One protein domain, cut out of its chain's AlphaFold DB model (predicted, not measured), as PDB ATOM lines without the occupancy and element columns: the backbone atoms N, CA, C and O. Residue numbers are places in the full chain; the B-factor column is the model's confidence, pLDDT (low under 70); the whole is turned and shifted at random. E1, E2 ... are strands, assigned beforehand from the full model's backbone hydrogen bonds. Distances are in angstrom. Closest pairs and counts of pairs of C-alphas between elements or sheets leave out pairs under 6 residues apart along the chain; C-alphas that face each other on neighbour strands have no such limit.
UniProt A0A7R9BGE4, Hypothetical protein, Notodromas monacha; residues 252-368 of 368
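This is residues 252 to 368 of the 368 residues of the protein "Hypothetical protein" of Notodromas monacha (UniProt A0A7R9BGE4). Mostly loop, with little regular structure, the domain is built round two small antiparallel sheets loosely face to face, E2-E1-E3-E6 and E5-E4-E7; the long tail pairs briefly with E6 at residues 354 to 355. The 117 printed residues have seven named strands, E1 to E7 in chain order, holding 34 residues, and no named helix: all strand. It is compact, radius of gyration of the C-alphas 13.0 A, spans 39 by 26 by 23 A.

Find C-alpha 256 at (62.363, -90.658, -17.835), where E1, residues 256 to 260, begins; its sheet adds E2, 269 to 272, E3, 288 to 292, 13.8 A long, and E6, 322 to 324. The other has E4, 297 to 302, 15.0 A, E5, 306 to 312, 16.2 A, and E7, 340 to 343, ending at (70.365, -89.162, -20.843).

Look within hydrogen-bond range: N 257 and O 272, 2.8 A, in hairpin E1 and E2; N 258 and O 290, 2.8 A, between E1 and E3, antiparallel at 163 degrees; N 291 and O 322, 2.9 A, between E3 and E6; N 299 and O 310, 2.9 A, in hairpin E4 and E5; N 298 and O 342, 2.8 A, between E4 and E7. The closest C-alphas of E3 and E5, Val 291 and Val 312, are 7.4 A apart.

The farthest C-alphas, of Phe 304 and Asn 359, are 39.4 A apart. The printed part has no cut; links E2 to E3 and E6 to E7 are long. No printed residue is under 70 in pLDDT.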
ATOM      1  N   PHE A 252      54.865 -96.311 -19.469       87.38
ATOM      2  CA  PHE A 252      55.476 -96.185 -18.140       87.38
ATOM      3  C   PHE A 252      56.879 -96.809 -18.062       87.38
ATOM      4  O   PHE A 252      57.613 -96.547 -17.109       87.38
ATOM      5  N   LEU A 253      57.245 -97.641 -19.046       91.69
ATOM      6  CA  LEU A 253      58.583 -98.205 -19.206       91.69
ATOM      7  C   LEU A 253      59.480 -97.308 -20.068       91.69
ATOM      8  O   LEU A 253      60.637 -97.646 -20.310       91.69
ATOM      9  N   GLY A 254      58.981 -96.166 -20.540       94.38
ATOM     10  CA  GLY A 254      59.784 -95.199 -21.266       94.38
ATOM     11  C   GLY A 254      60.819 -94.535 -20.357       94.38
ATOM     12  O   GLY A 254      60.587 -94.311 -19.165       94.38
ATOM     13  N   ASP A 255      61.973 -94.208 -20.939       96.44
ATOM     14  CA  ASP A 255      63.071 -93.547 -20.234       96.44
ATOM     15  C   ASP A 255      62.650 -92.162 -19.738       96.44
ATOM     16  O   ASP A 255      62.373 -91.267 -20.543       96.44
ATOM     17  N   SER A 256      62.661 -91.963 -18.422       97.06
ATOM     18  CA  SER A 256      62.363 -90.658 -17.835       97.06
ATOM     19  C   SER A 256      62.970 -90.475 -16.448       97.06
ATOM     20  O   SER A 256      63.370 -91.440 -15.793       97.06
ATOM     21  N   VAL A 257      63.015 -89.221 -16.005       97.44
ATOM     22  CA  VAL A 257      63.296 -88.829 -14.626       97.44
ATOM     23  C   VAL A 257      62.173 -87.918 -14.151       97.44
ATOM     24  O   VAL A 257      61.930 -86.869 -14.748       97.44
ATOM     25  N   THR A 258      61.526 -88.279 -13.050       96.88
ATOM     26  CA  THR A 258      60.586 -87.409 -12.343       96.88
ATOM     27  C   THR A 258      61.267 -86.865 -11.097       96.88
ATOM     28  O   THR A 258      61.656 -87.632 -10.219       96.88
ATOM     29  N   LEU A 259      61.431 -85.546 -11.035       96.19
ATOM     30  CA  LEU A 259      61.968 -84.819  -9.886       96.19
ATOM     31  C   LEU A 259      60.819 -84.383  -8.981       96.19
ATOM     32  O   LEU A 259      59.817 -83.898  -9.495       96.19
ATOM     33  N   PHE A 260      60.977 -84.487  -7.665       95.25
ATOM     34  CA  PHE A 260      59.982 -84.065  -6.677       95.25
ATOM     35  C   PHE A 260      60.555 -83.006  -5.747       95.25
ATOM     36  O   PHE A 260      61.720 -83.078  -5.352       95.25
ATOM     37  N   SER A 261      59.728 -82.032  -5.372       93.38
ATOM     38  CA  SER A 261      60.165 -80.885  -4.577       93.38
ATOM     39  C   SER A 261      60.234 -81.141  -3.069       93.38
ATOM     40  O   SER A 261      60.301 -80.197  -2.289       93.38
ATOM     41  N   SER A 262      60.044 -82.387  -2.651       93.00
ATOM     42  CA  SER A 262      60.101 -82.825  -1.262       93.00
ATOM     43  C   SER A 262      60.597 -84.269  -1.222       93.00
ATOM     44  O   SER A 262      60.524 -84.990  -2.226       93.00
ATOM     45  N   GLU A 263      61.144 -84.686  -0.084       93.12
ATOM     46  CA  GLU A 263      61.561 -86.068   0.136       93.12
ATOM     47  C   GLU A 263      60.379 -87.031  -0.022       93.12
ATOM     48  O   GLU A 263      59.209 -86.635   0.002       93.12
ATOM     49  N   VAL A 264      60.699 -88.315  -0.200       94.38
ATOM     50  CA  VAL A 264      59.729 -89.411  -0.334       94.38
ATOM     51  C   VAL A 264      58.643 -89.135  -1.388       94.38
ATOM     52  O   VAL A 264      57.502 -89.545  -1.237       94.38
ATOM     53  N   PHE A 265      59.013 -88.471  -2.487       95.62
ATOM     54  CA  PHE A 265      58.191 -88.263  -3.688       95.62
ATOM     55  C   PHE A 265      56.943 -87.389  -3.487       95.62
ATOM     56  O   PHE A 265      55.936 -87.576  -4.166       95.62
ATOM     57  N   LYS A 266      56.992 -86.423  -2.563       95.12
ATOM     58  CA  LYS A 266      55.864 -85.525  -2.254       95.12
ATOM     59  C   LYS A 266      55.912 -84.196  -3.015       95.12
ATOM     60  O   LYS A 266      56.911 -83.832  -3.635       95.12
ATOM     61  N   ALA A 267      54.823 -83.437  -2.886       94.06
ATOM     62  CA  ALA A 267      54.684 -82.053  -3.333       94.06
ATOM     63  C   ALA A 267      54.763 -81.873  -4.866       94.06
ATOM     64  O   ALA A 267      54.117 -82.604  -5.627       94.06
ATOM     65  N   TRP A 268      55.452 -80.831  -5.336       93.38
ATOM     66  CA  TRP A 268      55.540 -80.503  -6.758       93.38
ATOM     67  C   TRP A 268      56.422 -81.508  -7.480       93.38
ATOM     68  O   TRP A 268      57.372 -82.022  -6.900       93.38
ATOM     69  N   GLU A 269      56.150 -81.745  -8.760       94.38
ATOM     70  CA  GLU A 269      57.018 -82.587  -9.577       94.38
ATOM     71  C   GLU A 269      57.415 -81.898 -10.880       94.38
ATOM     72  O   GLU A 269      56.718 -81.005 -11.372       94.38
ATOM     73  N   TYR A 270      58.517 -82.359 -11.460       95.12
ATOM     74  CA  TYR A 270      58.915 -82.031 -12.815       95.12
ATOM     75  C   TYR A 270      59.350 -83.282 -13.564       95.12
ATOM     76  O   TYR A 270      60.189 -84.046 -13.093       95.12
ATOM     77  N   PHE A 271      58.785 -83.464 -14.749       93.56
ATOM     78  CA  PHE A 271      58.994 -84.639 -15.577       93.56
ATOM     79  C   PHE A 271      59.998 -84.348 -16.699       93.56
ATOM     80  O   PHE A 271      59.824 -83.399 -17.465       93.56
ATOM     81  N   ILE A 272      61.038 -85.177 -16.806       96.56
ATOM     82  CA  ILE A 272      62.123 -85.068 -17.787       96.56
ATOM     83  C   ILE A 272      62.153 -86.344 -18.628       96.56
ATOM     84  O   ILE A 272      62.342 -87.437 -18.103       96.56
ATOM     85  N   PHE A 273      62.021 -86.210 -19.944       96.38
ATOM     86  CA  PHE A 273      62.059 -87.335 -20.891       96.38
ATOM     87  C   PHE A 273      63.054 -87.118 -22.041       96.38
ATOM     88  O   PHE A 273      63.327 -88.035 -22.814       96.38
ATOM     89  N   GLU A 274      63.656 -85.935 -22.137       97.19
ATOM     90  CA  GLU A 274      64.692 -85.589 -23.111       97.19
ATOM     91  C   GLU A 274      65.876 -84.885 -22.438       97.19
ATOM     92  O   GLU A 274      65.820 -84.546 -21.256       97.19
ATOM     93  N   ASP A 275      66.969 -84.704 -23.180       98.31
ATOM     94  CA  ASP A 275      68.125 -83.940 -22.711       98.31
ATOM     95  C   ASP A 275      67.715 -82.480 -22.471       98.31
ATOM     96  O   ASP A 275      67.295 -81.775 -23.388       98.31
ATOM     97  N   MET A 276      67.887 -82.009 -21.240       97.81
ATOM     98  CA  MET A 276      67.496 -80.674 -20.803       97.81
ATOM     99  C   MET A 276      68.735 -79.897 -20.387       97.81
ATOM    100  O   MET A 276      69.234 -80.051 -19.272       97.81
ATOM    101  N   ALA A 277      69.217 -79.018 -21.267       97.88
ATOM    102  CA  ALA A 277      70.345 -78.138 -20.962       97.88
ATOM    103  C   ALA A 277      70.012 -77.112 -19.865       97.88
ATOM    104  O   ALA A 277      70.919 -76.583 -19.240       97.88
ATOM    105  N   GLN A 278      68.736 -76.830 -19.620       96.88
ATOM    106  CA  GLN A 278      68.290 -75.941 -18.557       96.88
ATOM    107  C   GLN A 278      66.920 -76.411 -18.074       96.88
ATOM    108  O   GLN A 278      65.976 -76.495 -18.861       96.88
ATOM    109  N   LEU A 279      66.815 -76.718 -16.786       95.62
ATOM    110  CA  LEU A 279      65.546 -76.984 -16.130       95.62
ATOM    111  C   LEU A 279      64.881 -75.660 -15.720       95.62
ATOM    112  O   LEU A 279      65.565 -74.655 -15.510       95.62
ATOM    113  N   PRO A 280      63.546 -75.614 -15.600       91.50
ATOM    114  CA  PRO A 280      62.856 -74.428 -15.109       91.50
ATOM    115  C   PRO A 280      63.335 -74.041 -13.707       91.50
ATOM    116  O   PRO A 280      63.484 -74.900 -12.844       91.50
ATOM    117  N   GLY A 281      63.488 -72.743 -13.434       81.19
ATOM    118  CA  GLY A 281      64.094 -72.261 -12.183       81.19
ATOM    119  C   GLY A 281      63.328 -72.532 -10.878       81.19
ATOM    120  O   GLY A 281      63.728 -72.053  -9.828       81.19
ATOM    121  N   TRP A 282      62.211 -73.254 -10.905       75.75
ATOM    122  CA  TRP A 282      61.530 -73.743  -9.699       75.75
ATOM    123  C   TRP A 282      61.915 -75.190  -9.349       75.75
ATOM    124  O   TRP A 282      61.638 -75.640  -8.244       75.75
ATOM    125  N   THR A 283      62.608 -75.901 -10.245       72.56
ATOM    126  CA  THR A 283      63.156 -77.256 -10.009       72.56
ATOM    127  C   THR A 283      64.354 -77.268  -9.053       72.56
ATOM    128  O   THR A 283      64.862 -78.323  -8.678       72.56
ATOM    129  N   TYR A 284      64.775 -76.086  -8.599       72.62
ATOM    130  CA  TYR A 284      65.902 -75.883  -7.697       72.62
ATOM    131  C   TYR A 284      65.718 -76.474  -6.295       72.62
ATOM    132  O   TYR A 284      66.699 -76.574  -5.563       72.62
ATOM    133  N   PHE A 285      64.498 -76.892  -5.959       82.88
ATOM    134  CA  PHE A 285      64.119 -77.501  -4.683       82.88
ATOM    135  C   PHE A 285      63.878 -79.008  -4.816       82.88
ATOM    136  O   PHE A 285      62.930 -79.519  -4.240       82.88
ATOM    137  N   THR A 286      64.645 -79.707  -5.657       90.75
ATOM    138  CA  THR A 286      64.456 -81.153  -5.824       90.75
ATOM    139  C   THR A 286      65.035 -81.899  -4.630       90.75
ATOM    140  O   THR A 286      66.243 -81.852  -4.421       90.75
ATOM    141  N   ASP A 287      64.192 -82.658  -3.938       93.44
ATOM    142  CA  ASP A 287      64.569 -83.410  -2.741       93.44
ATOM    143  C   ASP A 287      64.471 -84.925  -2.938       93.44
ATOM    144  O   ASP A 287      65.135 -85.678  -2.234       93.44
ATOM    145  N   SER A 288      63.706 -85.404  -3.920       95.00
ATOM    146  CA  SER A 288      63.653 -86.825  -4.283       95.00
ATOM    147  C   SER A 288      63.394 -87.008  -5.775       95.00
ATOM    148  O   SER A 288      63.007 -86.066  -6.471       95.00
ATOM    149  N   LEU A 289      63.652 -88.206  -6.305       96.81
ATOM    150  CA  LEU A 289      63.404 -88.499  -7.718       96.81
ATOM    151  C   LEU A 289      63.123 -89.978  -7.992       96.81
ATOM    152  O   LEU A 289      63.581 -90.867  -7.272       96.81
ATOM    153  N   ILE A 290      62.398 -90.230  -9.078       97.25
ATOM    154  CA  ILE A 290      62.141 -91.568  -9.619       97.25
ATOM    155  C   ILE A 290      62.658 -91.613 -11.057       97.25
ATOM    156  O   ILE A 290      62.385 -90.711 -11.846       97.25
ATOM    157  N   VAL A 291      63.399 -92.666 -11.398       97.38
ATOM    158  CA  VAL A 291      63.897 -92.925 -12.756       97.38
ATOM    159  C   VAL A 291      63.158 -94.124 -13.334       97.38
ATOM    160  O   VAL A 291      63.118 -95.186 -12.710       97.38
ATOM    161  N   THR A 292      62.591 -93.976 -14.528       96.25
ATOM    162  CA  THR A 292      61.901 -95.055 -15.250       96.25
ATOM    163  C   THR A 292      62.643 -95.425 -16.527       96.25
ATOM    164  O   THR A 292      63.446 -94.648 -17.048       96.25
ATOM    165  N   GLY A 293      62.341 -96.616 -17.039       95.12
ATOM    166  CA  GLY A 293      62.890 -97.152 -18.277       95.12
ATOM    167  C   GLY A 293      64.180 -97.935 -18.098       95.12
ATOM    168  O   GLY A 293      64.345 -98.649 -17.114       95.12
ATOM    169  N   SER A 294      65.054 -97.860 -19.095       95.75
ATOM    170  CA  SER A 294      66.282 -98.663 -19.194       95.75
ATOM    171  C   SER A 294      67.548 -97.811 -19.288       95.75
ATOM    172  O   SER A 294      68.657 -98.310 -19.104       95.75
ATOM    173  N   SER A 295      67.398 -96.514 -19.557       96.25
ATOM    174  CA  SER A 295      68.519 -95.588 -19.649       96.25
ATOM    175  C   SER A 295      68.888 -94.988 -18.296       96.25
ATOM    176  O   SER A 295      68.046 -94.514 -17.537       96.25
ATOM    177  N   THR A 296      70.191 -94.898 -18.044       97.25
ATOM    178  CA  THR A 296      70.748 -94.009 -17.017       97.25
ATOM    179  C   THR A 296      70.614 -92.543 -17.426       97.25
ATOM    180  O   THR A 296      70.523 -92.235 -18.615       97.25
ATOM    181  N   TRP A 297      70.718 -91.639 -16.461       98.06
ATOM    182  CA  TRP A 297      70.700 -90.192 -16.618       98.06
ATOM    183  C   TRP A 297      71.817 -89.557 -15.796       98.06
ATOM    184  O   TRP A 297      72.131 -90.026 -14.709       98.06
ATOM    185  N   THR A 298      72.394 -88.467 -16.288       98.00
ATOM    186  CA  THR A 298      73.308 -87.612 -15.533       98.00
ATOM    187  C   THR A 298      72.582 -86.336 -15.133       98.00
ATOM    188  O   THR A 298      72.089 -85.606 -15.995       98.00
ATOM    189  N   LEU A 299      72.535 -86.063 -13.833       96.94
ATOM    190  CA  LEU A 299      71.975 -84.844 -13.255       96.94
ATOM    191  C   LEU A 299      73.113 -83.888 -12.924       96.94
ATOM    192  O   LEU A 299      74.136 -84.321 -12.392       96.94
ATOM    193  N   TYR A 300      72.940 -82.610 -13.241       95.75
ATOM    194  CA  TYR A 300      73.972 -81.588 -13.108       95.75
ATOM    195  C   TYR A 300      73.503 -80.447 -12.212       95.75
ATOM    196  O   TYR A 300      72.364 -79.986 -12.306       95.75
ATOM    197  N   GLU A 301      74.424 -79.963 -11.385       93.94
ATOM    198  CA  GLU A 301      74.210 -78.838 -10.475       93.94
ATOM    199  C   GLU A 301      73.874 -77.542 -11.228       93.94
ATOM    200  O   GLU A 301      72.976 -76.795 -10.838       93.94
ATOM    201  N   TYR A 302      74.557 -77.279 -12.346       94.88
ATOM    202  CA  TYR A 302      74.371 -76.062 -13.136       94.88
ATOM    203  C   TYR A 302      73.785 -76.343 -14.517       94.88
ATOM    204  O   TYR A 302      73.753 -77.471 -15.013       94.88
ATOM    205  N   GLU A 303      73.289 -75.276 -15.135       96.94
ATOM    206  CA  GLU A 303      72.805 -75.283 -16.510       96.94
ATOM    207  C   GLU A 303      73.927 -75.687 -17.485       96.94
ATOM    208  O   GLU A 303      75.122 -75.583 -17.199       96.94
ATOM    209  N   PHE A 304      73.528 -76.132 -18.670       97.50
ATOM    210  CA  PHE A 304      74.388 -76.551 -19.772       97.50
ATOM    211  C   PHE A 304      75.368 -77.670 -19.399       97.50
ATOM    212  O   PHE A 304      76.487 -77.710 -19.916       97.50
ATOM    213  N   TYR A 305      74.930 -78.596 -18.539       97.38
ATOM    214  CA  TYR A 305      75.671 -79.793 -18.141       97.38
ATOM    215  C   TYR A 305      76.977 -79.481 -17.392       97.38
ATOM    216  O   TYR A 305      78.014 -80.107 -17.629       97.38
ATOM    217  N   GLN A 306      76.941 -78.478 -16.512       96.38
ATOM    218  CA  GLN A 306      78.103 -77.991 -15.763       96.38
ATOM    219  C   GLN A 306      77.989 -78.264 -14.257       96.38
ATOM    220  O   GLN A 306      76.930 -78.609 -13.738       96.38
ATOM    221  N   GLY A 307      79.097 -78.050 -13.544       94.62
ATOM    222  CA  GLY A 307      79.170 -78.216 -12.093       94.62
ATOM    223  C   GLY A 307      79.353 -79.671 -11.675       94.62
ATOM    224  O   GLY A 307      79.852 -80.496 -12.448       94.62
ATOM    225  N   ARG A 308      78.982 -79.980 -10.429       94.00
ATOM    226  CA  ARG A 308      78.928 -81.370  -9.969       94.00
ATOM    227  C   ARG A 308      77.853 -82.127 -10.733       94.00
ATOM    228  O   ARG A 308      76.856 -81.551 -11.165       94.00
ATOM    229  N   SER A 309      78.059 -83.427 -10.873       95.56
ATOM    230  CA  SER A 309      77.084 -84.292 -11.514       95.56
ATOM    231  C   SER A 309      77.062 -85.679 -10.903       95.56
ATOM    232  O   SER A 309      78.048 -86.124 -10.317       95.56
ATOM    233  N   VAL A 310      75.937 -86.364 -11.061       96.75
ATOM    234  CA  VAL A 310      75.747 -87.746 -10.623       96.75
ATOM    235  C   VAL A 310      74.993 -88.514 -11.695       96.75
ATOM    236  O   VAL A 310      74.073 -87.977 -12.313       96.75
ATOM    237  N   CYS A 311      75.375 -89.768 -11.909       97.44
ATOM    238  CA  CYS A 311      74.564 -90.716 -12.645       97.44
ATOM    239  C   CYS A 311      73.495 -91.340 -11.741       97.44
ATOM    240  O   CYS A 311      73.798 -91.851 -10.663       97.44
ATOM    241  N   VAL A 312      72.256 -91.326 -12.213       97.50
ATOM    242  CA  VAL A 312      71.117 -92.051 -11.647       97.50
ATOM    243  C   VAL A 312      70.547 -92.964 -12.726       97.50
ATOM    244  O   VAL A 312      70.613 -92.662 -13.915       97.50
ATOM    245  N   GLY A 313      69.995 -94.099 -12.337       97.00
ATOM    246  CA  GLY A 313      69.388 -95.048 -13.263       97.00
ATOM    247  C   GLY A 313      68.165 -95.747 -12.684       97.00
ATOM    248  O   GLY A 313      67.864 -95.567 -11.495       97.00
ATOM    249  N   PRO A 314      67.469 -96.536 -13.519       96.62
ATOM    250  CA  PRO A 314      66.467 -97.487 -13.053       96.62
ATOM    251  C   PRO A 314      67.103 -98.530 -12.124       96.62
ATOM    252  O   PRO A 314      68.327 -98.667 -12.067       96.62
ATOM    253  N   ALA A 315      66.280 -99.281 -11.390       95.94
ATOM    254  CA  ALA A 315      66.780-100.319 -10.486       95.94
ATOM    255  C   ALA A 315      67.487-101.463 -11.227       95.94
ATOM    256  O   ALA A 315      68.384-102.099 -10.672       95.94
ATOM    257  N   ASP A 316      67.090-101.714 -12.472       93.88
ATOM    258  CA  ASP A 316      67.745-102.625 -13.404       93.88
ATOM    259  C   ASP A 316      67.315-102.326 -14.853       93.88
ATOM    260  O   ASP A 316      66.540-101.409 -15.122       93.88
ATOM    261  N   ASN A 317      67.834-103.110 -15.800       89.12
ATOM    262  CA  ASN A 317      67.554-102.953 -17.227       89.12
ATOM    263  C   ASN A 317      66.195-103.536 -17.659       89.12
ATOM    264  O   ASN A 317      65.830-103.393 -18.825       89.12
ATOM    265  N   ASP A 318      65.454-104.188 -16.756       88.06
ATOM    266  CA  ASP A 318      64.165-104.828 -17.058       88.06
ATOM    267  C   ASP A 318      62.983-103.850 -16.897       88.06
ATOM    268  O   ASP A 318      61.818-104.254 -16.913       88.06
ATOM    269  N   GLY A 319      63.276-102.558 -16.721       85.94
ATOM    270  CA  GLY A 319      62.281-101.506 -16.534       85.94
ATOM    271  C   GLY A 319      61.757-101.393 -15.103       85.94
ATOM    272  O   GLY A 319      60.727-100.752 -14.890       85.94
ATOM    273  N   ASN A 320      62.428-102.002 -14.113       93.50
ATOM    274  CA  ASN A 320      62.095-101.760 -12.709       93.50
ATOM    275  C   ASN A 320      62.484-100.311 -12.346       93.50
ATOM    276  O   ASN A 320      63.636 -99.915 -12.567       93.50
ATOM    277  N   PRO A 321      61.569 -99.505 -11.781       95.69
ATOM    278  CA  PRO A 321      61.851 -98.107 -11.483       95.69
ATOM    279  C   PRO A 321      62.962 -97.972 -10.444       95.69
ATOM    280  O   PRO A 321      63.034 -98.734  -9.482       95.69
ATOM    281  N   GLY A 322      63.825 -96.979 -10.639       96.19
ATOM    282  CA  GLY A 322      64.854 -96.606  -9.680       96.19
ATOM    283  C   GLY A 322      64.345 -95.512  -8.753       96.19
ATOM    284  O   GLY A 322      64.021 -94.421  -9.221       96.19
ATOM    285  N   LEU A 323      64.280 -95.790  -7.451       95.75
ATOM    286  CA  LEU A 323      63.774 -94.839  -6.461       95.75
ATOM    287  C   LEU A 323      64.898 -94.209  -5.648       95.75
ATOM    288  O   LEU A 323      65.785 -94.903  -5.149       95.75
ATOM    289  N   TYR A 324      64.800 -92.894  -5.473       95.75
ATOM    290  CA  TYR A 324      65.727 -92.087  -4.690       95.75
ATOM    291  C   TYR A 324      64.912 -91.189  -3.746       95.75
ATOM    292  O   TYR A 324      64.618 -90.043  -4.096       95.75
ATOM    293  N   PRO A 325      64.511 -91.702  -2.564       94.44
ATOM    294  CA  PRO A 325      63.630 -90.984  -1.636       94.44
ATOM    295  C   PRO A 325      64.230 -89.696  -1.069       94.44
ATOM    296  O   PRO A 325      63.489 -88.854  -0.574       94.44
ATOM    297  N   THR A 326      65.554 -89.544  -1.142       92.88
ATOM    298  CA  THR A 326      66.264 -88.317  -0.775       92.88
ATOM    299  C   THR A 326      67.488 -88.110  -1.672       92.88
ATOM    300  O   THR A 326      68.317 -89.013  -1.846       92.88
ATOM    301  N   VAL A 327      67.645 -86.909  -2.231       91.19
ATOM    302  CA  VAL A 327      68.828 -86.513  -3.019       91.19
ATOM    303  C   VAL A 327      70.082 -86.380  -2.153       91.19
ATOM    304  O   VAL A 327      71.200 -86.436  -2.667       91.19
ATOM    305  N   ALA A 328      69.945 -86.287  -0.828       87.81
ATOM    306  CA  ALA A 328      71.098 -86.240   0.069       87.81
ATOM    307  C   ALA A 328      72.003 -87.479  -0.086       87.81
ATOM    308  O   ALA A 328      73.215 -87.403   0.119       87.81
ATOM    309  N   THR A 329      71.424 -88.614  -0.493       84.12
ATOM    310  CA  THR A 329      72.135 -89.892  -0.643       84.12
ATOM    311  C   THR A 329      72.729 -90.115  -2.030       84.12
ATOM    312  O   THR A 329      73.589 -90.981  -2.181       84.12
ATOM    313  N   ILE A 330      72.349 -89.317  -3.037       87.75
ATOM    314  CA  ILE A 330      72.782 -89.550  -4.423       87.75
ATOM    315  C   ILE A 330      74.158 -88.957  -4.736       87.75
ATOM    316  O   ILE A 330      74.573 -88.927  -5.881       87.75
ATOM    317  N   GLY A 331      74.902 -88.478  -3.738       81.06
ATOM    318  CA  GLY A 331      76.295 -88.052  -3.926       81.06
ATOM    319  C   GLY A 331      76.480 -86.670  -4.557       81.06
ATOM    320  O   GLY A 331      77.615 -86.270  -4.803       81.06
ATOM    321  N   LEU A 332      75.401 -85.910  -4.769       81.44
ATOM    322  CA  LEU A 332      75.524 -84.479  -5.027       81.44
ATOM    323  C   LEU A 332      75.889 -83.764  -3.715       81.44
ATOM    324  O   LEU A 332      76.856 -83.000  -3.692       81.44
ATOM    325  N   GLY A 333      75.179 -84.054  -2.619       78.94
ATOM    326  CA  GLY A 333      75.283 -83.367  -1.326       78.94
ATOM    327  C   GLY A 333      73.929 -82.807  -0.877       78.94
ATOM    328  O   GLY A 333      72.970 -82.825  -1.642       78.94
ATOM    329  N   GLN A 334      73.851 -82.325   0.364       73.62
ATOM    330  CA  GLN A 334      72.680 -81.590   0.858       73.62
ATOM    331  C   GLN A 334      72.658 -80.191   0.206       73.62
ATOM    332  O   GLN A 334      73.722 -79.634  -0.073       73.62
ATOM    333  N   ASP A 335      71.469 -79.658  -0.080       75.19
ATOM    334  CA  ASP A 335      71.236 -78.317  -0.654       75.19
ATOM    335  C   ASP A 335      71.631 -78.110  -2.127       75.19
ATOM    336  O   ASP A 335      71.967 -76.996  -2.540       75.19
ATOM    337  N   ILE A 336      71.610 -79.164  -2.949       79.94
ATOM    338  CA  ILE A 336      71.964 -79.023  -4.366       79.94
ATOM    339  C   ILE A 336      70.753 -78.942  -5.250       79.94
ATOM    340  O   ILE A 336      69.954 -79.858  -5.394       79.94
ATOM    341  N   THR A 337      70.735 -77.826  -5.943       89.31
ATOM    342  CA  THR A 337      69.886 -77.558  -7.072       89.31
ATOM    343  C   THR A 337      70.322 -78.381  -8.285       89.31
ATOM    344  O   THR A 337      71.466 -78.295  -8.721       89.31
ATOM    345  N   ILE A 338      69.396 -79.145  -8.865       94.25
ATOM    346  CA  ILE A 338      69.576 -79.758 -10.184       94.25
ATOM    347  C   ILE A 338      69.103 -78.741 -11.226       94.25
ATOM    348  O   ILE A 338      67.950 -78.319 -11.197       94.25
ATOM    349  N   SER A 339      69.984 -78.347 -12.146       95.69
ATOM    350  CA  SER A 339      69.688 -77.311 -13.153       95.69
ATOM    351  C   SER A 339      69.738 -77.817 -14.592       95.69
ATOM    352  O   SER A 339      69.271 -77.130 -15.498       95.69
ATOM    353  N   SER A 340      70.314 -78.992 -14.841       96.94
ATOM    354  CA  SER A 340      70.261 -79.649 -16.149       96.94
ATOM    355  C   SER A 340      70.340 -81.167 -16.005       96.94
ATOM    356  O   SER A 340      70.824 -81.688 -14.998       96.94
ATOM    357  N   ALA A 341      69.828 -81.886 -16.999       97.69
ATOM    358  CA  ALA A 341      69.778 -83.343 -17.003       97.69
ATOM    359  C   ALA A 341      70.043 -83.871 -18.410       97.69
ATOM    360  O   ALA A 341      69.582 -83.294 -19.394       97.69
ATOM    361  N   ARG A 342      70.789 -84.969 -18.515       98.19
ATOM    362  CA  ARG A 342      71.155 -85.568 -19.799       98.19
ATOM    363  C   ARG A 342      71.045 -87.079 -19.742       98.19
ATOM    364  O   ARG A 342      71.535 -87.681 -18.791       98.19
ATOM    365  N   ARG A 343      70.455 -87.706 -20.753       98.00
ATOM    366  CA  ARG A 343      70.365 -89.162 -20.843       98.00
ATOM    367  C   ARG A 343      71.742 -89.766 -21.116       98.00
ATOM    368  O   ARG A 343      72.482 -89.306 -21.984       98.00
ATOM    369  N   GLY A 344      72.058 -90.829 -20.394       97.50
ATOM    370  CA  GLY A 344      73.371 -91.462 -20.335       97.50
ATOM    371  C   GLY A 344      74.145 -91.068 -19.079       97.50
ATOM    372  O   GLY A 344      73.849 -90.065 -18.431       97.50
ATOM    373  N   CYS A 345      75.151 -91.871 -18.737       97.25
ATOM    374  CA  CYS A 345      76.057 -91.606 -17.627       97.25
ATOM    375  C   CYS A 345      77.364 -90.979 -18.141       97.25
ATOM    376  O   CYS A 345      78.139 -91.625 -18.847       97.25
ATOM    377  N   PHE A 346      77.597 -89.707 -17.807       96.44
ATOM    378  CA  PHE A 346      78.769 -88.924 -18.233       96.44
ATOM    379  C   PHE A 346      79.725 -88.591 -17.082       96.44
ATOM    380  O   PHE A 346      80.673 -87.827 -17.270       96.44
ATOM    381  N   ASN A 347      79.482 -89.142 -15.892       90.06
ATOM    382  CA  ASN A 347      80.365 -89.021 -14.740       90.06
ATOM    383  C   ASN A 347      80.688 -90.410 -14.168       90.06
ATOM    384  O   ASN A 347      79.978 -91.374 -14.403       90.06
ATOM    385  N   SER A 348      81.779 -90.511 -13.416       87.62
ATOM    386  CA  SER A 348      82.175 -91.723 -12.688       87.62
ATOM    387  C   SER A 348      81.407 -91.939 -11.379       87.62
ATOM    388  O   SER A 348      81.479 -93.022 -10.804       87.62
ATOM    389  N   VAL A 349      80.701 -90.912 -10.890       90.75
ATOM    390  CA  VAL A 349      79.891 -90.999  -9.673       90.75
ATOM    391  C   VAL A 349      78.511 -91.523 -10.040       90.75
ATOM    392  O   VAL A 349      77.745 -90.843 -10.723       90.75
ATOM    393  N   GLU A 350      78.204 -92.723  -9.565       93.12
ATOM    394  CA  GLU A 350      76.927 -93.395  -9.774       93.12
ATOM    395  C   GLU A 350      76.216 -93.581  -8.435       93.12
ATOM    396  O   GLU A 350      76.794 -94.083  -7.467       93.12
ATOM    397  N   SER A 351      74.955 -93.160  -8.388       94.75
ATOM    398  CA  SER A 351      74.067 -93.420  -7.267       94.75
ATOM    399  C   SER A 351      73.307 -94.717  -7.504       94.75
ATOM    400  O   SER A 351      72.843 -94.983  -8.613       94.75
ATOM    401  N   LYS A 352      73.156 -95.521  -6.450       95.25
ATOM    402  CA  LYS A 352      72.379 -96.758  -6.518       95.25
ATOM    403  C   LYS A 352      70.934 -96.479  -6.114       95.25
ATOM    404  O   LYS A 352      70.725 -95.991  -5.003       95.25
ATOM    405  N   PRO A 353      69.952 -96.813  -6.962       95.81
ATOM    406  CA  PRO A 353      68.555 -96.706  -6.585       95.81
ATOM    407  C   PRO A 353      68.192 -97.757  -5.541       95.81
ATOM    408  O   PRO A 353      68.809 -98.823  -5.437       95.81
ATOM    409  N   ILE A 354      67.103 -97.489  -4.835       94.06
ATOM    410  CA  ILE A 354      66.383 -98.513  -4.094       94.06
ATOM    411  C   ILE A 354      65.612 -99.362  -5.101       94.06
ATOM    412  O   ILE A 354      64.824 -98.843  -5.894       94.06
ATOM    413  N   LYS A 355      65.847-100.675  -5.063       88.94
ATOM    414  CA  LYS A 355      65.083-101.640  -5.847       88.94
ATOM    415  C   LYS A 355      63.797-101.986  -5.108       88.94
ATOM    416  O   LYS A 355      63.849-102.410  -3.957       88.94
ATOM    417  N   ILE A 356      62.672-101.846  -5.800       86.88
ATOM    418  CA  ILE A 356      61.367-102.287  -5.315       86.88
ATOM    419  C   ILE A 356      60.898-103.521  -6.075       86.88
ATOM    420  O   ILE A 356      61.106-103.652  -7.282       86.88
ATOM    421  N   GLU A 357      60.276-104.445  -5.357       88.31
ATOM    422  CA  GLU A 357      59.698-105.659  -5.915       88.31
ATOM    423  C   GLU A 357      58.280-105.387  -6.425       88.31
ATOM    424  O   GLU A 357      57.572-104.500  -5.944       88.31
ATOM    425  N   LYS A 358      57.856-106.146  -7.438       87.50
ATOM    426  CA  LYS A 358      56.463-106.119  -7.899       87.50
ATOM    427  C   LYS A 358      55.566-106.755  -6.840       87.50
ATOM    428  O   LYS A 358      55.949-107.743  -6.222       87.50
ATOM    429  N   ASN A 359      54.339-106.258  -6.721       86.06
ATOM    430  CA  ASN A 359      53.321-106.740  -5.780       86.06
ATOM    431  C   ASN A 359      53.685-106.533  -4.298       86.06
ATOM    432  O   ASN A 359      53.107-107.182  -3.431       86.06
ATOM    433  N   VAL A 360      54.620-105.625  -4.007       90.62
ATOM    434  CA  VAL A 360      54.928-105.167  -2.650       90.62
ATOM    435  C   VAL A 360      54.543-103.694  -2.533       90.62
ATOM    436  O   VAL A 360      54.840-102.899  -3.425       90.62
ATOM    437  N   VAL A 361      53.848-103.345  -1.451       90.25
ATOM    438  CA  VAL A 361      53.535-101.955  -1.100       90.25
ATOM    439  C   VAL A 361      54.691-101.407  -0.273       90.25
ATOM    440  O   VAL A 361      55.082-102.020   0.716       90.25
ATOM    441  N   TYR A 362      55.210-100.252  -0.669       91.25
ATOM    442  CA  TYR A 362      56.252 -99.529   0.056       91.25
ATOM    443  C   TYR A 362      55.694 -98.204   0.561       91.25
ATOM    444  O   TYR A 362      54.859 -97.612  -0.122       91.25
ATOM    445  N   SER A 363      56.159 -97.734   1.717       92.00
ATOM    446  CA  SER A 363      55.763 -96.463   2.336       92.00
ATOM    447  C   SER A 363      56.963 -95.562   2.599       92.00
ATOM    448  O   SER A 363      58.076 -96.033   2.823       92.00
ATOM    449  N   SER A 364      56.726 -94.251   2.682       89.69
ATOM    450  CA  SER A 364      57.732 -93.280   3.122       89.69
ATOM    451  C   SER A 364      58.419 -93.641   4.445       89.69
ATOM    452  O   SER A 364      59.622 -93.426   4.567       89.69
ATOM    453  N   LYS A 365      57.712 -94.241   5.417       87.62
ATOM    454  CA  LYS A 365      58.326 -94.623   6.709       87.62
ATOM    455  C   LYS A 365      59.208 -95.872   6.636       87.62
ATOM    456  O   LYS A 365      59.804 -96.226   7.643       87.62
ATOM    457  N   ASP A 366      59.290 -96.544   5.491       85.94
ATOM    458  CA  ASP A 366      60.259 -97.629   5.304       85.94
ATOM    459  C   ASP A 366      61.671 -97.080   4.998       85.94
ATOM    460  O   ASP A 366      62.642 -97.838   4.994       85.94
ATOM    461  N   PHE A 367      61.794 -95.766   4.741       80.44
ATOM    462  CA  PHE A 367      63.024 -95.114   4.265       80.44
ATOM    463  C   PHE A 367      63.495 -93.924   5.111       80.44
ATOM    464  O   PHE A 367      64.625 -93.471   4.917       80.44
ATOM    465  N   LEU A 368      62.645 -93.434   6.018       76.75
ATOM    466  CA  LEU A 368      62.959 -92.442   7.053       76.75
ATOM    467  C   LEU A 368      63.237 -93.162   8.374       76.75
ATOM    468  O   LEU A 368      64.220 -92.788   9.055       76.75
TER     469      LEU A 368